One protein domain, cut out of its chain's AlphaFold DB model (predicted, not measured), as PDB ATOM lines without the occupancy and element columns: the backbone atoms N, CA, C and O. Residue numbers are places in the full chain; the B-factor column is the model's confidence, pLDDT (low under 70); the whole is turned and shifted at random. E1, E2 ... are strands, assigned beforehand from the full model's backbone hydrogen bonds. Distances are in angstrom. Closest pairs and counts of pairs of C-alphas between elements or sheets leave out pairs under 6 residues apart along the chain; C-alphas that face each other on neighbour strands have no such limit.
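This is residues 130 to 280 of the 916 residues of an uncharacterized protein of Anaeromyces robustus (UniProt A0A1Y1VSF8). One strongly twisted sheet of six strands, E5 E4 E3 E11 E10 E9, runs through the middle; the small sheet E6 E7 E8 covers part of one face, and the hairpin E1 and E2 crosses over the other. A fourth sheet, E12 E13 E14, packs at the E9 and E10 end, with E14 on E10, and the unnamed stretch of residues 130 to 142 leads in to E1. The printed part has 151 residues, with no named helix and 14 strands, E1 to E14 in order along the chain; the class is all strand, though under half of the residues, 73, are in named elements. The four sheets are antiparallel throughout, and the whole is compact, with a radius of gyration of the C-alphas of 15.1 A and spans of 40 by 40 by 29 A.

Begin with the largest sheet, in the order of its strands: E5 is residues 172 to 174, E4 164 to 168, E3 156 to 160, E11 245 to 248, E10 233 to 239 and E9 223 to 228. Find C-alpha 233 at (-45.687, 32.541, 33.387); from there E10 runs 19.8 A to C-alpha 239 at (-54.775, 39.818, 17.372), while E9 is 16.0 A long. Next look for E6, residues 191 to 194, E7, residues 200 to 205 and 16.8 A long, and E8, residues 211 to 215. E1 is residues 143 to 147, beginning at C-alpha 143 at (-47.315, 48.350, 16.383), and E2 is residues 150 to 154. Last come E12, residues 253 to 258 and 16.2 A long, E13, residues 265 to 273 and the longest at 24.4 A, and E14, residues 278 to 280.

Start at the largest sheet, where the strands' lines turn by 100 degrees from edge strand E5 to edge strand E9. Between E5 and E4 look at N 167 and O 173, 2.8 A apart and within hydrogen-bond range; between E4 and E3, at N 158 and O 166, 2.9 A. E3 and E11 are antiparallel at 174 degrees, with N 157 and O 246 at 2.7 A; also within hydrogen-bond range are N 238 and O 247, 2.8 A, between E11 and E10, and N 235 and O 226, 2.8 A, between E10 and E9. Four meanders, each strand the antiparallel neighbour of the one before, are E3 E4 E5, E6 E7 E8, E9 E10 E11 and E12 E13 E14. Three sheets form a stack of sheets, face to face in turn. The sheet E6 E7 E8 faces the largest one with strands at 12 degrees to its strands; the closest C-alphas of E7 and E9, those of Ile 204 and Ser 226, are 4.8 A apart. Within it, find N 201 and O 193 at 2.9 A, and N 202 and O 214 at 2.8 A. The sheet E1 E2, with N 145 and O 152 at 2.9 A, faces the largest sheet with strands at 85 degrees; E2 runs on into E3 at 83 degrees. E13 has staggered pairing: residues 265 to 270 pair with E12, where N 255 and O 268 are 2.8 A apart, and residues 271 to 273 with E14, where N 273 and O 278 are 2.8 A apart. The closest C-alphas of E10 and E14, those of Asp 235 and Arg 280, are 5.2 A apart, and E9 and E12 are near each other.

The two C-alphas farthest apart, those of Glu 138 and Glu 264, are 44.7 A apart. The printed part has no cut. The one long link is E5 to E6, with 16 residues between them; residues 130 to 142 are another long stretch with no named element. The mean pLDDT of the printed part is 90.4, and no printed residue is under 70 in this predicted model.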
ATOM      1  N   ASP A 130     -55.799  48.895   4.186       85.88
ATOM      2  CA  ASP A 130     -54.686  49.390   3.398       85.88
ATOM      3  C   ASP A 130     -53.500  48.426   3.456       85.88
ATOM      4  O   ASP A 130     -52.689  48.418   2.531       85.88
ATOM      5  N   LEU A 131     -53.382  47.583   4.490       84.88
ATOM      6  CA  LEU A 131     -52.292  46.604   4.618       84.88
ATOM      7  C   LEU A 131     -52.339  45.515   3.540       84.88
ATOM      8  O   LEU A 131     -51.288  45.043   3.095       84.88
ATOM      9  N   GLU A 132     -53.535  45.158   3.073       79.69
ATOM     10  CA  GLU A 132     -53.722  44.172   2.001       79.69
ATOM     11  C   GLU A 132     -53.254  44.698   0.638       79.69
ATOM     12  O   GLU A 132     -52.882  43.913  -0.231       79.69
ATOM     13  N   ASN A 133     -53.197  46.023   0.473       78.69
ATOM     14  CA  ASN A 133     -52.806  46.693  -0.771       78.69
ATOM     15  C   ASN A 133     -51.477  47.465  -0.662       78.69
ATOM     16  O   ASN A 133     -50.977  47.996  -1.656       78.69
ATOM     17  N   THR A 134     -50.881  47.537   0.530       77.44
ATOM     18  CA  THR A 134     -49.655  48.299   0.798       77.44
ATOM     19  C   THR A 134     -48.418  47.405   0.726       77.44
ATOM     20  O   THR A 134     -48.335  46.349   1.356       77.44
ATOM     21  N   ASN A 135     -47.377  47.885   0.037       82.00
ATOM     22  CA  ASN A 135     -46.032  47.335   0.169       82.00
ATOM     23  C   ASN A 135     -45.416  47.753   1.518       82.00
ATOM     24  O   ASN A 135     -44.826  48.826   1.646       82.00
ATOM     25  N   CYS A 136     -45.544  46.899   2.535       85.06
ATOM     26  CA  CYS A 136     -45.030  47.163   3.881       85.06
ATOM     27  C   CYS A 136     -43.500  47.348   3.954       85.06
ATOM     28  O   CYS A 136     -43.013  47.888   4.941       85.06
ATOM     29  N   LYS A 137     -42.729  46.962   2.919       80.69
ATOM     30  CA  LYS A 137     -41.261  47.137   2.892       80.69
ATOM     31  C   LYS A 137     -40.810  48.600   2.833       80.69
ATOM     32  O   LYS A 137     -39.683  48.893   3.214       80.69
ATOM     33  N   GLU A 138     -41.654  49.497   2.328       73.25
ATOM     34  CA  GLU A 138     -41.290  50.900   2.075       73.25
ATOM     35  C   GLU A 138     -41.687  51.848   3.215       73.25
ATOM     36  O   GLU A 138     -41.385  53.040   3.162       73.25
ATOM     37  N   LYS A 139     -42.361  51.338   4.254       78.50
ATOM     38  CA  LYS A 139     -42.876  52.139   5.368       78.50
ATOM     39  C   LYS A 139     -42.175  51.767   6.672       78.50
ATOM     40  O   LYS A 139     -41.985  50.594   6.979       78.50
ATOM     41  N   GLU A 140     -41.849  52.772   7.480       87.75
ATOM     42  CA  GLU A 140     -41.470  52.556   8.878       87.75
ATOM     43  C   GLU A 140     -42.742  52.312   9.699       87.75
ATOM     44  O   GLU A 140     -43.389  53.255  10.150       87.75
ATOM     45  N   ILE A 141     -43.137  51.044   9.823       91.00
ATOM     46  CA  ILE A 141     -44.327  50.634  10.580       91.00
ATOM     47  C   ILE A 141     -43.916  50.258  12.006       91.00
ATOM     48  O   ILE A 141     -42.873  49.637  12.220       91.00
ATOM     49  N   GLU A 142     -44.761  50.616  12.969       92.69
ATOM     50  CA  GLU A 142     -44.650  50.247  14.378       92.69
ATOM     51  C   GLU A 142     -46.026  49.782  14.868       92.69
ATOM     52  O   GLU A 142     -47.047  50.276  14.385       92.69
ATOM     53  N   LEU A 143     -46.062  48.847  15.818       93.25
ATOM     54  CA  LEU A 143     -47.315  48.350  16.383       93.25
ATOM     55  C   LEU A 143     -47.601  49.034  17.715       93.25
ATOM     56  O   LEU A 143     -46.699  49.245  18.526       93.25
ATOM     57  N   TYR A 144     -48.868  49.369  17.936       92.00
ATOM     58  CA  TYR A 144     -49.340  49.940  19.188       92.00
ATOM     59  C   TYR A 144     -50.554  49.158  19.679       92.00
ATOM     60  O   TYR A 144     -51.476  48.901  18.905       92.00
ATOM     61  N   ASN A 145     -50.558  48.805  20.961       91.75
ATOM     62  CA  ASN A 145     -51.731  48.282  21.649       91.75
ATOM     63  C   ASN A 145     -52.393  49.433  22.410       91.75
ATOM     64  O   ASN A 145     -51.740  50.089  23.222       91.75
ATOM     65  N   CYS A 146     -53.657  49.716  22.102       89.75
ATOM     66  CA  CYS A 146     -54.387  50.857  22.641       89.75
ATOM     67  C   CYS A 146     -55.534  50.396  23.544       89.75
ATOM     68  O   CYS A 146     -56.484  49.775  23.071       89.75
ATOM     69  N   ILE A 147     -55.466  50.751  24.827       85.69
ATOM     70  CA  ILE A 147     -56.437  50.385  25.866       85.69
ATOM     71  C   ILE A 147     -56.795  51.657  26.634       85.69
ATOM     72  O   ILE A 147     -55.910  52.406  27.043       85.69
ATOM     73  N   ASP A 148     -58.089  51.954  26.774       83.25
ATOM     74  CA  ASP A 148     -58.596  53.148  27.472       83.25
ATOM     75  C   ASP A 148     -57.911  54.464  27.056       83.25
ATOM     76  O   ASP A 148     -57.553  55.312  27.873       83.25
ATOM     77  N   SER A 149     -57.734  54.651  25.743       85.31
ATOM     78  CA  SER A 149     -57.051  55.810  25.131       85.31
ATOM     79  C   SER A 149     -55.546  55.921  25.411       85.31
ATOM     80  O   SER A 149     -54.926  56.910  25.013       85.31
ATOM     81  N   LYS A 150     -54.930  54.929  26.060       87.62
ATOM     82  CA  LYS A 150     -53.475  54.816  26.197       87.62
ATOM     83  C   LYS A 150     -52.953  53.815  25.181       87.62
ATOM     84  O   LYS A 150     -53.397  52.676  25.163       87.62
ATOM     85  N   CYS A 151     -52.003  54.241  24.360       89.56
ATOM     86  CA  CYS A 151     -51.356  53.383  23.378       89.56
ATOM     87  C   CYS A 151     -49.913  53.117  23.798       89.56
ATOM     88  O   CYS A 151     -49.147  54.059  24.008       89.56
ATOM     89  N   VAL A 152     -49.550  51.846  23.890       90.88
ATOM     90  CA  VAL A 152     -48.194  51.387  24.196       90.88
ATOM     91  C   VAL A 152     -47.605  50.779  22.932       90.88
ATOM     92  O   VAL A 152     -48.293  50.047  22.224       90.88
ATOM     93  N   ASN A 153     -46.352  51.107  22.614       91.94
ATOM     94  CA  ASN A 153     -45.645  50.453  21.516       91.94
ATOM     95  C   ASN A 153     -45.361  48.998  21.905       91.94
ATOM     96  O   ASN A 153     -44.762  48.756  22.950       91.94
ATOM     97  N   VAL A 154     -45.802  48.050  21.082       93.81
ATOM     98  CA  VAL A 154     -45.718  46.616  21.384       93.81
ATOM     99  C   VAL A 154     -44.932  45.872  20.319       93.81
ATOM    100  O   VAL A 154     -44.846  46.296  19.162       93.81
ATOM    101  N   LYS A 155     -44.373  44.729  20.714       95.31
ATOM    102  CA  LYS A 155     -43.705  43.820  19.785       95.31
ATOM    103  C   LYS A 155     -44.749  42.925  19.139       95.31
ATOM    104  O   LYS A 155     -45.792  42.671  19.723       95.31
ATOM    105  N   GLY A 156     -44.493  42.415  17.948       95.75
ATOM    106  CA  GLY A 156     -45.470  41.558  17.299       95.75
ATOM    107  C   GLY A 156     -45.164  41.236  15.856       95.75
ATOM    108  O   GLY A 156     -44.025  41.325  15.391       95.75
ATOM    109  N   TYR A 157     -46.220  40.862  15.155       96.00
ATOM    110  CA  TYR A 157     -46.195  40.373  13.798       96.00
ATOM    111  C   TYR A 157     -47.324  40.992  12.984       96.00
ATOM    112  O   TYR A 157     -48.433  41.208  13.471       96.00
ATOM    113  N   LEU A 158     -47.019  41.273  11.725       94.44
ATOM    114  CA  LEU A 158     -47.910  41.915  10.775       94.44
ATOM    115  C   LEU A 158     -47.918  41.104   9.482       94.44
ATOM    116  O   LEU A 158     -46.874  40.943   8.849       94.44
ATOM    117  N   ARG A 159     -49.084  40.611   9.078       92.94
ATOM    118  CA  ARG A 159     -49.323  40.001   7.771       92.94
ATOM    119  C   ARG A 159     -49.707  41.099   6.784       92.94
ATOM    120  O   ARG A 159     -50.704  41.788   6.966       92.94
ATOM    121  N   CYS A 160     -48.914  41.244   5.732       89.94
ATOM    122  CA  CYS A 160     -49.179  42.158   4.626       89.94
ATOM    123  C   CYS A 160     -49.567  41.388   3.355       89.94
ATOM    124  O   CYS A 160     -49.588  40.152   3.331       89.94
ATOM    125  N   SER A 161     -49.846  42.138   2.282       82.88
ATOM    126  CA  SER A 161     -50.075  41.609   0.931       82.88
ATOM    127  C   SER A 161     -49.106  40.475   0.539       82.88
ATOM    128  O   SER A 161     -47.938  40.449   0.943       82.88
ATOM    129  N   ASN A 162     -49.594  39.524  -0.267       81.75
ATOM    130  CA  ASN A 162     -48.857  38.329  -0.711       81.75
ATOM    131  C   ASN A 162     -48.409  37.383   0.414       81.75
ATOM    132  O   ASN A 162     -47.397  36.701   0.258       81.75
ATOM    133  N   ASN A 163     -49.142  37.328   1.532       85.56
ATOM    134  CA  ASN A 163     -48.818  36.437   2.651       85.56
ATOM    135  C   ASN A 163     -47.412  36.694   3.222       85.56
ATOM    136  O   ASN A 163     -46.770  35.782   3.726       85.56
ATOM    137  N   LEU A 164     -46.907  37.926   3.137       91.38
ATOM    138  CA  LEU A 164     -45.628  38.290   3.740       91.38
ATOM    139  C   LEU A 164     -45.832  38.668   5.203       91.38
ATOM    140  O   LEU A 164     -46.659  39.524   5.508       91.38
ATOM    141  N   ILE A 165     -45.043  38.073   6.095       93.88
ATOM    142  CA  ILE A 165     -45.053  38.405   7.517       93.88
ATOM    143  C   ILE A 165     -43.882  39.336   7.839       93.88
ATOM    144  O   ILE A 165     -42.755  39.132   7.388       93.88
ATOM    145  N   PHE A 166     -44.150  40.357   8.640       94.56
ATOM    146  CA  PHE A 166     -43.162  41.267   9.198       94.56
ATOM    147  C   PHE A 166     -43.125  41.099  10.710       94.56
ATOM    148  O   PHE A 166     -44.169  41.003  11.348       94.56
ATOM    149  N   LYS A 167     -41.924  41.093  11.287       95.56
ATOM    150  CA  LYS A 167     -41.708  41.148  12.732       95.56
ATOM    151  C   LYS A 167     -41.471  42.593  13.133       95.56
ATOM    152  O   LYS A 167     -40.587  43.251  12.588       95.56
ATOM    153  N   CYS A 168     -42.239  43.072  14.094       94.44
ATOM    154  CA  CYS A 168     -42.193  44.437  14.586       94.44
ATOM    155  C   CYS A 168     -41.673  44.410  16.020       94.44
ATOM    156  O   CYS A 168     -42.355  43.912  16.903       94.44
ATOM    157  N   ASN A 169     -40.455  44.903  16.251       90.00
ATOM    158  CA  ASN A 169     -39.929  45.067  17.612       90.00
ATOM    159  C   ASN A 169     -40.068  46.526  18.058       90.00
ATOM    160  O   ASN A 169     -40.797  46.816  18.989       90.00
ATOM    161  N   ASN A 170     -39.403  47.424  17.324       86.31
ATOM    162  CA  ASN A 170     -39.614  48.877  17.376       86.31
ATOM    163  C   ASN A 170     -39.994  49.393  15.984       86.31
ATOM    164  O   ASN A 170     -40.840  50.261  15.847       86.31
ATOM    165  N   LYS A 171     -39.375  48.812  14.948       87.81
ATOM    166  CA  LYS A 171     -39.739  48.942  13.537       87.81
ATOM    167  C   LYS A 171     -40.058  47.559  12.981       87.81
ATOM    168  O   LYS A 171     -39.480  46.569  13.442       87.81
ATOM    169  N   CYS A 172     -40.951  47.498  12.004       92.81
ATOM    170  CA  CYS A 172     -41.269  46.271  11.288       92.81
ATOM    171  C   CYS A 172     -40.201  45.951  10.233       92.81
ATOM    172  O   CYS A 172     -39.833  46.799   9.422       92.81
ATOM    173  N   SER A 173     -39.728  44.709  10.220       94.06
ATOM    174  CA  SER A 173     -38.844  44.160   9.188       94.06
ATOM    175  C   SER A 173     -39.399  42.838   8.676       94.06
ATOM    176  O   SER A 173     -40.100  42.147   9.413       94.06
ATOM    177  N   LEU A 174     -39.091  42.480   7.426       93.62
ATOM    178  CA  LEU A 174     -39.509  41.196   6.859       93.62
ATOM    179  C   LEU A 174     -39.052  40.055   7.780       93.62
ATOM    180  O   LEU A 174     -37.902  40.047   8.221       93.62
ATOM    181  N   PHE A 175     -39.967  39.149   8.105       92.31
ATOM    182  CA  PHE A 175     -39.690  37.975   8.918       92.31
ATOM    183  C   PHE A 175     -39.413  36.788   7.996       92.31
ATOM    184  O   PHE A 175     -40.193  36.531   7.074       92.31
ATOM    185  N   ASP A 176     -38.310  36.082   8.242       88.31
ATOM    186  CA  ASP A 176     -38.000  34.836   7.548       88.31
ATOM    187  C   ASP A 176     -39.018  33.785   7.999       88.31
ATOM    188  O   ASP A 176     -38.954  33.274   9.118       88.31
ATOM    189  N   GLN A 177     -40.029  33.552   7.160       78.50
ATOM    190  CA  GLN A 177     -41.130  32.657   7.490       78.50
ATOM    191  C   GLN A 177     -40.629  31.227   7.639       78.50
ATOM    192  O   GLN A 177     -39.766  30.777   6.887       78.50
ATOM    193  N   ILE A 178     -41.227  30.511   8.584       84.25
ATOM    194  CA  ILE A 178     -41.070  29.065   8.677       84.25
ATOM    195  C   ILE A 178     -41.730  28.430   7.457       84.25
ATOM    196  O   ILE A 178     -42.818  28.851   7.050       84.25
ATOM    197  N   GLU A 179     -41.067  27.437   6.864       85.88
ATOM    198  CA  GLU A 179     -41.669  26.685   5.771       85.88
ATOM    199  C   GLU A 179     -42.939  25.977   6.276       85.88
ATOM    200  O   GLU A 179     -42.928  25.400   7.364       85.88
ATOM    201  N   PRO A 180     -44.046  25.980   5.514       84.06
ATOM    202  CA  PRO A 180     -45.301  25.382   5.972       84.06
ATOM    203  C   PRO A 180     -45.190  23.896   6.374       84.06
ATOM    204  O   PRO A 180     -45.990  23.437   7.186       84.06
ATOM    205  N   ASP A 181     -44.207  23.159   5.836       83.94
ATOM    206  CA  ASP A 181     -43.914  21.753   6.175       83.94
ATOM    207  C   ASP A 181     -43.332  21.560   7.584       83.94
ATOM    208  O   ASP A 181     -43.518  20.505   8.200       83.94
ATOM    209  N   ASP A 182     -42.633  22.570   8.100       84.69
ATOM    210  CA  ASP A 182     -41.943  22.506   9.387       84.69
ATOM    211  C   ASP A 182     -42.901  22.749  10.562       84.69
ATOM    212  O   ASP A 182     -42.700  22.200  11.657       84.69
ATOM    213  N   GLY A 183     -43.956  23.542  10.336       87.69
ATOM    214  CA  GLY A 183     -44.912  23.961  11.364       87.69
ATOM    215  C   GLY A 183     -44.190  24.450  12.622       87.69
ATOM    216  O   GLY A 183     -43.170  25.133  12.549       87.69
ATOM    217  N   CYS A 184     -44.654  24.035  13.800       92.06
ATOM    218  CA  CYS A 184     -43.968  24.363  15.057       92.06
ATOM    219  C   CYS A 184     -42.866  23.375  15.489       92.06
ATOM    220  O   CYS A 184     -42.394  23.455  16.622       92.06
ATOM    221  N   ARG A 185     -42.433  22.428  14.640       88.75
ATOM    222  CA  ARG A 185     -41.542  21.325  15.071       88.75
ATOM    223  C   ARG A 185     -40.094  21.735  15.328       88.75
ATOM    224  O   ARG A 185     -39.439  21.116  16.163       88.75
ATOM    225  N   PHE A 186     -39.589  22.735  14.609       84.50
ATOM    226  CA  PHE A 186     -38.165  23.111  14.628       84.50
ATOM    227  C   PHE A 186     -37.892  24.479  15.253       84.50
ATOM    228  O   PHE A 186     -36.763  24.968  15.224       84.50
ATOM    229  N   ILE A 187     -38.917  25.104  15.825       85.38
ATOM    230  CA  ILE A 187     -38.827  26.451  16.373       85.38
ATOM    231  C   ILE A 187     -38.682  26.352  17.886       85.38
ATOM    232  O   ILE A 187     -39.310  25.518  18.529       85.38
ATOM    233  N   ASN A 188     -37.843  27.215  18.451       86.94
ATOM    234  CA  ASN A 188     -37.625  27.357  19.887       86.94
ATOM    235  C   ASN A 188     -38.018  28.754  20.409       86.94
ATOM    236  O   ASN A 188     -37.431  29.253  21.367       86.94
ATOM    237  N   TYR A 189     -38.981  29.408  19.754       90.31
ATOM    238  CA  TYR A 189     -39.518  30.718  20.122       90.31
ATOM    239  C   TYR A 189     -40.916  30.935  19.520       90.31
ATOM    240  O   TYR A 189     -41.345  30.194  18.638       90.31
ATOM    241  N   VAL A 190     -41.633  31.960  19.995       92.56
ATOM    242  CA  VAL A 190     -42.949  32.330  19.450       92.56
ATOM    243  C   VAL A 190     -42.788  32.908  18.053       92.56
ATOM    244  O   VAL A 190     -42.172  33.966  17.890       92.56
ATOM    245  N   ALA A 191     -43.348  32.240  17.050       94.31
ATOM    246  CA  ALA A 191     -43.171  32.621  15.657       94.31
ATOM    247  C   ALA A 191     -44.435  32.363  14.832       94.31
ATOM    248  O   ALA A 191     -45.046  31.302  14.968       94.31
ATOM    249  N   PRO A 192     -44.844  33.310  13.979       94.94
ATOM    250  CA  PRO A 192     -45.967  33.108  13.088       94.94
ATOM    251  C   PRO A 192     -45.533  32.422  11.791       94.94
ATOM    252  O   PRO A 192     -44.393  32.564  11.343       94.94
ATOM    253  N   TYR A 193     -46.472  31.758  11.134       94.56
ATOM    254  CA  TYR A 193     -46.308  31.278   9.765       94.56
ATOM    255  C   TYR A 193     -47.670  31.201   9.070       94.56
ATOM    256  O   TYR A 193     -48.721  31.383   9.692       94.56
ATOM    257  N   ILE A 194     -47.651  30.987   7.757       92.62
ATOM    258  CA  ILE A 194     -48.863  30.779   6.967       92.62
ATOM    259  C   ILE A 194     -48.860  29.337   6.487       92.62
ATOM    260  O   ILE A 194     -47.916  28.905   5.830       92.62
ATOM    261  N   ASP A 195     -49.900  28.590   6.840       91.31
ATOM    262  CA  ASP A 195     -50.009  27.190   6.442       91.31
ATOM    263  C   ASP A 195     -50.407  27.036   4.959       91.31
ATOM    264  O   ASP A 195     -50.720  28.000   4.253       91.31
ATOM    265  N   TYR A 196     -50.441  25.794   4.469       90.62
ATOM    266  CA  TYR A 196     -50.852  25.484   3.092       90.62
ATOM    267  C   TYR A 196     -52.285  25.903   2.747       90.62
ATOM    268  O   TYR A 196     -52.617  26.070   1.573       90.62
ATOM    269  N   SER A 197     -53.134  26.083   3.756       91.62
ATOM    270  CA  SER A 197     -54.505  26.571   3.603       91.62
ATOM    271  C   SER A 197     -54.582  28.100   3.658       91.62
ATOM    272  O   SER A 197     -55.676  28.657   3.700       91.62
ATOM    273  N   SER A 198     -53.435  28.792   3.632       89.75
ATOM    274  CA  SER A 198     -53.318  30.246   3.779       89.75
ATOM    275  C   SER A 198     -53.840  30.789   5.114       89.75
ATOM    276  O   SER A 198     -54.127  31.992   5.221       89.75
ATOM    277  N   LYS A 199     -53.956  29.932   6.136       92.69
ATOM    278  CA  LYS A 199     -54.337  30.343   7.489       92.69
ATOM    279  C   LYS A 199     -53.125  30.903   8.206       92.69
ATOM    280  O   LYS A 199     -52.010  30.411   8.046       92.69
ATOM    281  N   PHE A 200     -53.360  31.938   9.000       94.44
ATOM    282  CA  PHE A 200     -52.318  32.554   9.800       94.44
ATOM    283  C   PHE A 200     -52.227  31.834  11.142       94.44
ATOM    284  O   PHE A 200     -53.198  31.786  11.894       94.44
ATOM    285  N   GLN A 201     -51.075  31.231  11.405       95.56
ATOM    286  CA  GLN A 201     -50.820  30.397  12.573       95.56
ATOM    287  C   GLN A 201     -49.747  31.053  13.441       95.56
ATOM    288  O   GLN A 201     -48.850  31.728  12.930       95.56
ATOM    289  N   LEU A 202     -49.812  30.825  14.752       95.81
ATOM    290  CA  LEU A 202     -48.788  31.229  15.710       95.81
ATOM    291  C   LEU A 202     -48.271  30.008  16.470       95.81
ATOM    292  O   LEU A 202     -49.046  29.288  17.097       95.81
ATOM    293  N   CYS A 203     -46.958  29.800  16.445       95.38
ATOM    294  CA  CYS A 203     -46.304  28.810  17.284       95.38
ATOM    295  C   CYS A 203     -46.165  29.337  18.703       95.38
ATOM    296  O   CYS A 203     -45.509  30.352  18.926       95.38
ATOM    297  N   ILE A 204     -46.761  28.631  19.657       95.06
ATOM    298  CA  ILE A 204     -46.737  28.969  21.080       95.06
ATOM    299  C   ILE A 204     -46.148  27.830  21.889       95.06
ATOM    300  O   ILE A 204     -46.280  26.663  21.526       95.06
ATOM    301  N   TYR A 205     -45.498  28.165  22.992       94.25
ATOM    302  CA  TYR A 205     -44.908  27.173  23.876       94.25
ATOM    303  C   TYR A 205     -45.914  26.703  24.932       94.25
ATOM    304  O   TYR A 205     -46.687  27.494  25.469       94.25
ATOM    305  N   ASN A 206     -45.898  25.407  25.229       90.31
ATOM    306  CA  ASN A 206     -46.780  24.731  26.182       90.31
ATOM    307  C   ASN A 206     -45.955  24.201  27.379       90.31
ATOM    308  O   ASN A 206     -44.766  23.920  27.245       90.31
ATOM    309  N   THR A 207     -46.581  24.028  28.546       86.88
ATOM    310  CA  THR A 207     -45.991  23.443  29.771       86.88
ATOM    311  C   THR A 207     -45.431  22.022  29.613       86.88
ATOM    312  O   THR A 207     -44.532  21.630  30.350       86.88
ATOM    313  N   ASN A 208     -45.875  21.262  28.612       86.19
ATOM    314  CA  ASN A 208     -45.326  19.963  28.211       86.19
ATOM    315  C   ASN A 208     -43.994  20.067  27.437       86.19
ATOM    316  O   ASN A 208     -43.536  19.087  26.847       86.19
ATOM    317  N   ASN A 209     -43.371  21.245  27.421       83.88
ATOM    318  CA  ASN A 209     -42.080  21.535  26.805       83.88
ATOM    319  C   ASN A 209     -42.003  21.355  25.277       83.88
ATOM    320  O   ASN A 209     -40.939  21.035  24.742       83.88
ATOM    321  N   TYR A 210     -43.101  21.582  24.555       90.56
ATOM    322  CA  TYR A 210     -43.112  21.604  23.088       90.56
ATOM    323  C   TYR A 210     -43.895  22.805  22.546       90.56
ATOM    324  O   TYR A 210     -44.748  23.366  23.236       90.56
ATOM    325  N   TYR A 211     -43.604  23.197  21.301       91.62
ATOM    326  CA  TYR A 211     -44.347  24.243  20.599       91.62
ATOM    327  C   TYR A 211     -45.568  23.658  19.888       91.62
ATOM    328  O   TYR A 211     -45.486  22.604  19.258       91.62
ATOM    329  N   MET A 212     -46.696  24.352  19.980       92.56
ATOM    330  CA  MET A 212     -47.952  23.986  19.335       92.56
ATOM    331  C   MET A 212     -48.492  25.126  18.478       92.56
ATOM    332  O   MET A 212     -48.198  26.297  18.712       92.56
ATOM    333  N   GLU A 213     -49.294  24.757  17.486       93.44
ATOM    334  CA  GLU A 213     -49.899  25.672  16.523       93.44
ATOM    335  C   GLU A 213     -51.198  26.249  17.094       93.44
ATOM    336  O   GLU A 213     -52.059  25.509  17.582       93.44
ATOM    337  N   LYS A 214     -51.349  27.573  17.028       94.62
ATOM    338  CA  LYS A 214     -52.595  28.275  17.341       94.62
ATOM    339  C   LYS A 214     -53.050  29.092  16.135       94.62
ATOM    340  O   LYS A 214     -52.356  30.014  15.714       94.62
ATOM    341  N   GLU A 215     -54.238  28.779  15.624       95.25
ATOM    342  CA  GLU A 215     -54.838  29.501  14.497       95.25
ATOM    343  C   GLU A 215     -55.324  30.887  14.932       95.25
ATOM    344  O   GLU A 215     -56.001  31.028  15.953       95.25
ATOM    345  N   ILE A 216     -55.000  31.903  14.132       96.38
ATOM    346  CA  ILE A 216     -55.526  33.261  14.263       96.38
ATOM    347  C   ILE A 216     -56.743  33.381  13.354       96.38
ATOM    348  O   ILE A 216     -56.631  33.459  12.128       96.38
ATOM    349  N   ILE A 217     -57.924  33.360  13.964       95.00
ATOM    350  CA  ILE A 217     -59.196  33.340  13.246       95.00
ATOM    351  C   ILE A 217     -59.575  34.775  12.872       95.00
ATOM    352  O   ILE A 217     -59.753  35.621  13.747       95.00
ATOM    353  N   ALA A 218     -59.715  35.042  11.575       92.69
ATOM    354  CA  ALA A 218     -60.189  36.329  11.077       92.69
ATOM    355  C   ALA A 218     -61.674  36.555  11.417       92.69
ATOM    356  O   ALA A 218     -62.480  35.625  11.387       92.69
ATOM    357  N   GLY A 219     -62.042  37.805  11.696       92.00
ATOM    358  CA  GLY A 219     -63.387  38.221  12.102       92.00
ATOM    359  C   GLY A 219     -63.601  38.292  13.618       92.00
ATOM    360  O   GLY A 219     -64.700  38.628  14.047       92.00
ATOM    361  N   GLN A 220     -62.580  37.994  14.428       92.75
ATOM    362  CA  GLN A 220     -62.630  38.104  15.886       92.75
ATOM    363  C   GLN A 220     -61.264  38.485  16.467       92.75
ATOM    364  O   GLN A 220     -60.221  38.244  15.858       92.75
ATOM    365  N   LYS A 221     -61.256  39.045  17.681       92.25
ATOM    366  CA  LYS A 221     -60.018  39.191  18.457       92.25
ATOM    367  C   LYS A 221     -59.597  37.830  18.995       92.25
ATOM    368  O   LYS A 221     -60.382  37.148  19.651       92.25
ATOM    369  N   ASN A 222     -58.351  37.449  18.752       94.25
ATOM    370  CA  ASN A 222     -57.776  36.222  19.286       94.25
ATOM    371  C   ASN A 222     -56.888  36.573  20.482       94.25
ATOM    372  O   ASN A 222     -56.031  37.447  20.372       94.25
ATOM    373  N   TYR A 223     -57.083  35.871  21.597       95.12
ATOM    374  CA  TYR A 223     -56.226  35.939  22.780       95.12
ATOM    375  C   TYR A 223     -55.404  34.656  22.832       95.12
ATOM    376  O   TYR A 223     -55.958  33.555  22.896       95.12
ATOM    377  N   VAL A 224     -54.087  34.791  22.736       95.69
ATOM    378  CA  VAL A 224     -53.166  33.666  22.589       95.69
ATOM    379  C   VAL A 224     -52.123  33.719  23.695       95.69
ATOM    380  O   VAL A 224     -51.430  34.718  23.852       95.69
ATOM    381  N   PHE A 225     -52.007  32.633  24.455       96.12
ATOM    382  CA  PHE A 225     -51.127  32.529  25.616       96.12
ATOM    383  C   PHE A 225     -49.975  31.580  25.292       96.12
ATOM    384  O   PHE A 225     -50.218  30.448  24.877       96.12
ATOM    385  N   SER A 226     -48.733  32.021  25.482       95.62
ATOM    386  CA  SER A 226     -47.540  31.183  25.308       95.62
ATOM    387  C   SER A 226     -46.808  31.046  26.632       95.62
ATOM    388  O   SER A 226     -46.435  32.049  27.226       95.62
ATOM    389  N   TYR A 227     -46.566  29.819  27.083       95.62
ATOM    390  CA  TYR A 227     -45.844  29.565  28.326       95.62
ATOM    391  C   TYR A 227     -44.369  29.972  28.206       95.62
ATOM    392  O   TYR A 227     -43.704  29.685  27.214       95.62
ATOM    393  N   ASN A 228     -43.837  30.621  29.228       93.69
ATOM    394  CA  ASN A 228     -42.462  31.072  29.312       93.69
ATOM    395  C   ASN A 228     -41.763  30.312  30.441       93.69
ATOM    396  O   ASN A 228     -41.981  30.570  31.623       93.69
ATOM    397  N   ILE A 229     -40.898  29.368  30.068       90.75
ATOM    398  CA  ILE A 229     -40.193  28.488  31.014       90.75
ATOM    399  C   ILE A 229     -39.262  29.223  31.969       90.75
ATOM    400  O   ILE A 229     -38.934  28.689  33.021       90.75
ATOM    401  N   PHE A 230     -38.786  30.409  31.590       90.38
ATOM    402  CA  PHE A 230     -37.813  31.139  32.395       90.38
ATOM    403  C   PHE A 230     -38.482  31.902  33.533       90.38
ATOM    404  O   PHE A 230     -37.854  32.128  34.563       90.38
ATOM    405  N   THR A 231     -39.736  32.307  33.336       90.94
ATOM    406  CA  THR A 231     -40.515  33.080  34.309       90.94
ATOM    407  C   THR A 231     -41.648  32.279  34.939       90.94
ATOM    408  O   THR A 231     -42.306  32.800  35.832       90.94
ATOM    409  N   GLU A 232     -41.887  31.048  34.474       93.75
ATOM    410  CA  GLU A 232     -43.013  30.196  34.882       93.75
ATOM    411  C   GLU A 232     -44.370  30.919  34.745       93.75
ATOM    412  O   GLU A 232     -45.281  30.773  35.558       93.75
ATOM    413  N   SER A 233     -44.504  31.727  33.690       95.19
ATOM    414  CA  SER A 233     -45.687  32.541  33.387       95.19
ATOM    415  C   SER A 233     -46.100  32.376  31.924       95.19
ATOM    416  O   SER A 233     -45.429  31.695  31.159       95.19
ATOM    417  N   TYR A 234     -47.189  33.010  31.503       96.62
ATOM    418  CA  TYR A 234     -47.638  33.049  30.115       96.62
ATOM    419  C   TYR A 234     -47.500  34.460  29.553       96.62
ATOM    420  O   TYR A 234     -47.942  35.421  30.179       96.62
ATOM    421  N   ASP A 235     -46.933  34.572  28.361       95.56
ATOM    422  CA  ASP A 235     -46.944  35.800  27.574       95.56
ATOM    423  C   ASP A 235     -48.283  35.877  26.819       95.56
ATOM    424  O   ASP A 235     -48.711  34.889  26.205       95.56
ATOM    425  N   LEU A 236     -48.953  37.031  26.870       96.75
ATOM    426  CA  LEU A 236     -50.235  37.256  26.196       96.75
ATOM    427  C   LEU A 236     -50.033  37.975  24.861       96.75
ATOM    428  O   LEU A 236     -49.519  39.090  24.811       96.75
ATOM    429  N   TYR A 237     -50.536  37.373  23.790       96.19
ATOM    430  CA  TYR A 237     -50.615  37.957  22.457       96.19
ATOM    431  C   TYR A 237     -52.075  38.210  22.082       96.19
ATOM    432  O   TYR A 237     -52.942  37.362  22.307       96.19
ATOM    433  N   ILE A 238     -52.349  39.367  21.484       95.69
ATOM    434  CA  ILE A 238     -53.682  39.764  21.022       95.69
ATOM    435  C   ILE A 238     -53.630  40.023  19.522       95.69
ATOM    436  O   ILE A 238     -52.727  40.709  19.035       95.69
ATOM    437  N   SER A 239     -54.609  39.495  18.786       95.69
ATOM    438  CA  SER A 239     -54.775  39.818  17.372       95.69
ATOM    439  C   SER A 239     -55.716  40.998  17.133       95.69
ATOM    440  O   SER A 239     -56.646  41.243  17.906       95.69
ATOM    441  N   SER A 240     -55.542  41.672  15.996       94.12
ATOM    442  CA  SER A 240     -56.607  42.489  15.408       94.12
ATOM    443  C   SER A 240     -57.826  41.628  15.058       94.12
ATOM    444  O   SER A 240     -57.722  40.405  14.922       94.12
ATOM    445  N   GLU A 241     -58.987  42.264  14.883       92.38
ATOM    446  CA  GLU A 241     -60.226  41.571  14.503       92.38
ATOM    447  C   GLU A 241     -60.143  40.938  13.114       92.38
ATOM    448  O   GLU A 241     -60.671  39.848  12.913       92.38
ATOM    449  N   LYS A 242     -59.445  41.553  12.149       93.00
ATOM    450  CA  LYS A 242     -59.235  40.915  10.836       93.00
ATOM    451  C   LYS A 242     -58.146  39.844  10.875       93.00
ATOM    452  O   LYS A 242     -57.989  39.104   9.911       93.00
ATOM    453  N   GLY A 243     -57.423  39.735  11.989       93.12
ATOM    454  CA  GLY A 243     -56.406  38.718  12.207       93.12
ATOM    455  C   GLY A 243     -55.116  38.943  11.423       93.12
ATOM    456  O   GLY A 243     -54.312  38.022  11.363       93.12
ATOM    457  N   ASN A 244     -54.873  40.117  10.827       93.12
ATOM    458  CA  ASN A 244     -53.612  40.379  10.119       93.12
ATOM    459  C   ASN A 244     -52.505  40.894  11.048       93.12
ATOM    460  O   ASN A 244     -51.335  40.895  10.669       93.12
ATOM    461  N   ILE A 245     -52.840  41.320  12.264       95.38
ATOM    462  CA  ILE A 245     -51.890  41.856  13.241       95.38
ATOM    463  C   ILE A 245     -51.932  40.980  14.486       95.38
ATOM    464  O   ILE A 245     -53.016  40.645  14.955       95.38
ATOM    465  N   ILE A 246     -50.769  40.639  15.034       96.75
ATOM    466  CA  ILE A 246     -50.611  39.997  16.344       96.75
ATOM    467  C   ILE A 246     -49.616  40.839  17.132       96.75
ATOM    468  O   ILE A 246     -48.471  40.972  16.715       96.75
ATOM    469  N   GLY A 247     -50.021  41.406  18.258       95.62
ATOM    470  CA  GLY A 247     -49.131  42.136  19.161       95.62
ATOM    471  C   GLY A 247     -48.986  41.412  20.489       95.62
ATOM    472  O   GLY A 247     -49.925  40.752  20.932       95.62
ATOM    473  N   SER A 248     -47.838  41.559  21.145       95.25
ATOM    474  CA  SER A 248     -47.749  41.355  22.585       95.25
ATOM    475  C   SER A 248     -48.725  42.311  23.268       95.25
ATOM    476  O   SER A 248     -49.018  43.413  22.782       95.25
ATOM    477  N   SER A 249     -49.319  41.852  24.354       94.62
ATOM    478  CA  SER A 249     -50.359  42.596  25.034       94.62
ATOM    479  C   SER A 249     -49.763  43.547  26.060       94.62
ATOM    480  O   SER A 249     -48.796  43.219  26.731       94.62
ATOM    481  N   SER A 250     -50.377  44.720  26.201       92.25
ATOM    482  CA  SER A 250     -50.236  45.577  27.380       92.25
ATOM    483  C   SER A 250     -51.518  45.557  28.220       92.25
ATOM    484  O   SER A 250     -51.753  46.450  29.030       92.25
ATOM    485  N   GLN A 251     -52.417  44.607  27.944       92.75
ATOM    486  CA  GLN A 251     -53.709  44.479  28.603       92.75
ATOM    487  C   GLN A 251     -53.548  43.731  29.912       92.75
ATOM    488  O   GLN A 251     -53.152  42.569  29.924       92.75
ATOM    489  N   GLU A 252     -53.897  44.399  31.000       92.81
ATOM    490  CA  GLU A 252     -54.071  43.769  32.300       92.81
ATOM    491  C   GLU A 252     -55.483  43.208  32.439       92.81
ATOM    492  O   GLU A 252     -56.429  43.692  31.810       92.81
ATOM    493  N   GLY A 253     -55.635  42.214  33.308       93.56
ATOM    494  CA  GLY A 253     -56.944  41.702  33.692       93.56
ATOM    495  C   GLY A 253     -56.960  40.198  33.889       93.56
ATOM    496  O   GLY A 253     -55.922  39.542  33.941       93.56
ATOM    497  N   ASN A 254     -58.166  39.651  34.013       95.31
ATOM    498  CA  ASN A 254     -58.367  38.220  34.208       95.31
ATOM    499  C   ASN A 254     -58.920  37.588  32.933       95.31
ATOM    500  O   ASN A 254     -59.716  38.215  32.232       95.31
ATOM    501  N   PHE A 255     -58.510  36.361  32.634       95.12
ATOM    502  CA  PHE A 255     -58.845  35.649  31.406       95.12
ATOM    503  C   PHE A 255     -59.245  34.218  31.745       95.12
ATOM    504  O   PHE A 255     -58.438  33.470  32.285       95.12
ATOM    505  N   TYR A 256     -60.474  33.824  31.412       94.00
ATOM    506  CA  TYR A 256     -60.936  32.447  31.603       94.00
ATOM    507  C   TYR A 256     -60.869  31.668  30.290       94.00
ATOM    508  O   TYR A 256     -61.770  31.767  29.448       94.00
ATOM    509  N   VAL A 257     -59.780  30.928  30.090       92.88
ATOM    510  CA  VAL A 257     -59.411  30.369  28.782       92.88
ATOM    511  C   VAL A 257     -58.980  28.916  28.860       92.88
ATOM    512  O   VAL A 257     -58.445  28.447  29.857       92.88
ATOM    513  N   GLU A 258     -59.202  28.202  27.763       91.06
ATOM    514  CA  GLU A 258     -58.679  26.856  27.556       91.06
ATOM    515  C   GLU A 258     -57.223  26.962  27.081       91.06
ATOM    516  O   GLU A 258     -56.957  27.429  25.969       91.06
ATOM    517  N   LEU A 259     -56.276  26.576  27.941       86.31
ATOM    518  CA  LEU A 259     -54.842  26.614  27.629       86.31
ATOM    519  C   LEU A 259     -54.394  25.413  26.783       86.31
ATOM    520  O   LEU A 259     -53.437  25.522  26.015       86.31
ATOM    521  N   TYR A 260     -55.088  24.278  26.896       79.88
ATOM    522  CA  TYR A 260     -54.732  23.021  26.237       79.88
ATOM    523  C   TYR A 260     -55.952  22.382  25.586       79.88
ATOM    524  O   TYR A 260     -57.069  22.603  26.019       79.88
ATOM    525  N   ASN A 261     -55.743  21.482  24.623       74.44
ATOM    526  CA  ASN A 261     -56.825  20.717  23.982       74.44
ATOM    527  C   ASN A 261     -57.533  19.709  24.928       74.44
ATOM    528  O   ASN A 261     -58.167  18.761  24.457       74.44
ATOM    529  N   ASN A 262     -57.384  19.848  26.250       73.94
ATOM    530  CA  ASN A 262     -58.026  19.013  27.264       73.94
ATOM    531  C   ASN A 262     -59.436  19.508  27.643       73.94
ATOM    532  O   ASN A 262     -60.088  18.836  28.437       73.94
ATOM    533  N   LYS A 263     -59.934  20.610  27.053       76.25
ATOM    534  CA  LYS A 263     -61.233  21.251  27.355       76.25
ATOM    535  C   LYS A 263     -61.351  21.876  28.745       76.25
ATOM    536  O   LYS A 263     -62.408  22.421  29.061       76.25
ATOM    537  N   GLU A 264     -60.302  21.827  29.560       83.06
ATOM    538  CA  GLU A 264     -60.296  22.461  30.874       83.06
ATOM    539  C   GLU A 264     -59.906  23.931  30.722       83.06
ATOM    540  O   GLU A 264     -58.954  24.282  30.018       83.06
ATOM    541  N   LYS A 265     -60.694  24.804  31.349       89.69
ATOM    542  CA  LYS A 265     -60.457  26.244  31.341       89.69
ATOM    543  C   LYS A 265     -59.807  26.656  32.645       89.69
ATOM    544  O   LYS A 265     -60.249  26.251  33.713       89.69
ATOM    545  N   GLU A 266     -58.817  27.522  32.528       91.75
ATOM    546  CA  GLU A 266     -58.077  28.081  33.646       91.75
ATOM    547  C   GLU A 266     -58.355  29.577  33.755       91.75
ATOM    548  O   GLU A 266     -58.575  30.264  32.751       91.75
ATOM    549  N   MET A 267     -58.336  30.093  34.985       94.44
ATOM    550  CA  MET A 267     -58.367  31.531  35.236       94.44
ATOM    551  C   MET A 267     -56.935  32.061  35.252       94.44
ATOM    552  O   MET A 267     -56.188  31.792  36.190       94.44
ATOM    553  N   LEU A 268     -56.546  32.837  34.244       94.81
ATOM    554  CA  LEU A 268     -55.271  33.546  34.234       94.81
ATOM    555  C   LEU A 268     -55.447  34.975  34.729       94.81
ATOM    556  O   LEU A 268     -56.359  35.675  34.297       94.81
ATOM    557  N   MET A 269     -54.537  35.424  35.587       95.06
ATOM    558  CA  MET A 269     -54.384  36.829  35.949       95.06
ATOM    559  C   MET A 269     -53.170  37.390  35.223       95.06
ATOM    560  O   MET A 269     -52.061  36.887  35.393       95.06
ATOM    561  N   CYS A 270     -53.389  38.441  34.448       95.38
ATOM    562  CA  CYS A 270     -52.395  39.111  33.634       95.38
ATOM    563  C   CYS A 270     -52.078  40.497  34.202       95.38
ATOM    564  O   CYS A 270     -52.984  41.315  34.381       95.38
ATOM    565  N   LEU A 271     -50.797  40.754  34.455       93.62
ATOM    566  CA  LEU A 271     -50.269  42.016  34.971       93.62
ATOM    567  C   LEU A 271     -49.263  42.593  33.977       93.62
ATOM    568  O   LEU A 271     -48.481  41.843  33.381       93.62
ATOM    569  N   TYR A 272     -49.293  43.908  33.788       92.12
ATOM    570  CA  TYR A 272     -48.354  44.598  32.918       92.12
ATOM    571  C   TYR A 272     -47.050  44.854  33.673       92.12
ATOM    572  O   TYR A 272     -47.046  45.349  34.799       92.12
ATOM    573  N   ASP A 273     -45.937  44.482  33.055       87.56
ATOM    574  CA  ASP A 273     -44.594  44.675  33.585       87.56
ATOM    575  C   ASP A 273     -43.939  45.844  32.829       87.56
ATOM    576  O   ASP A 273     -43.483  45.706  31.684       87.56
ATOM    577  N   ASP A 274     -43.931  47.013  33.481       85.69
ATOM    578  CA  ASP A 274     -43.373  48.268  32.958       85.69
ATOM    579  C   ASP A 274     -41.889  48.129  32.560       85.69
ATOM    580  O   ASP A 274     -41.428  48.818  31.646       85.69
ATOM    581  N   ASP A 275     -41.124  47.235  33.201       85.69
ATOM    582  CA  ASP A 275     -39.685  47.091  32.943       85.69
ATOM    583  C   ASP A 275     -39.406  46.439  31.581       85.69
ATOM    584  O   ASP A 275     -38.380  46.703  30.942       85.69
ATOM    585  N   ILE A 276     -40.322  45.591  31.111       83.44
ATOM    586  CA  ILE A 276     -40.191  44.857  29.844       83.44
ATOM    587  C   ILE A 276     -41.186  45.313  28.771       83.44
ATOM    588  O   ILE A 276     -41.070  44.868  27.623       83.44
ATOM    589  N   ASN A 277     -42.103  46.224  29.120       84.25
ATOM    590  CA  ASN A 277     -43.238  46.662  28.309       84.25
ATOM    591  C   ASN A 277     -44.082  45.488  27.787       84.25
ATOM    592  O   ASN A 277     -44.425  45.446  26.602       84.25
ATOM    593  N   ASP A 278     -44.387  44.523  28.651       86.81
ATOM    594  CA  ASP A 278     -45.113  43.309  28.273       86.81
ATOM    595  C   ASP A 278     -46.040  42.838  29.394       86.81
ATOM    596  O   ASP A 278     -45.796  43.104  30.571       86.81
ATOM    597  N   THR A 279     -47.098  42.123  29.035       93.69
ATOM    598  CA  THR A 279     -48.030  41.531  29.995       93.69
ATOM    599  C   THR A 279     -47.626  40.095  30.301       93.69
ATOM    600  O   THR A 279     -47.560  39.249  29.406       93.69
ATOM    601  N   ARG A 280     -47.469  39.784  31.590       95.12
ATOM    602  CA  ARG A 280     -47.280  38.414  32.079       95.12
ATOM    603  C   ARG A 280     -48.523  37.910  32.781       95.12
ATOM    604  O   ARG A 280     -49.091  38.589  33.631       95.12
TER     605      ARG A 280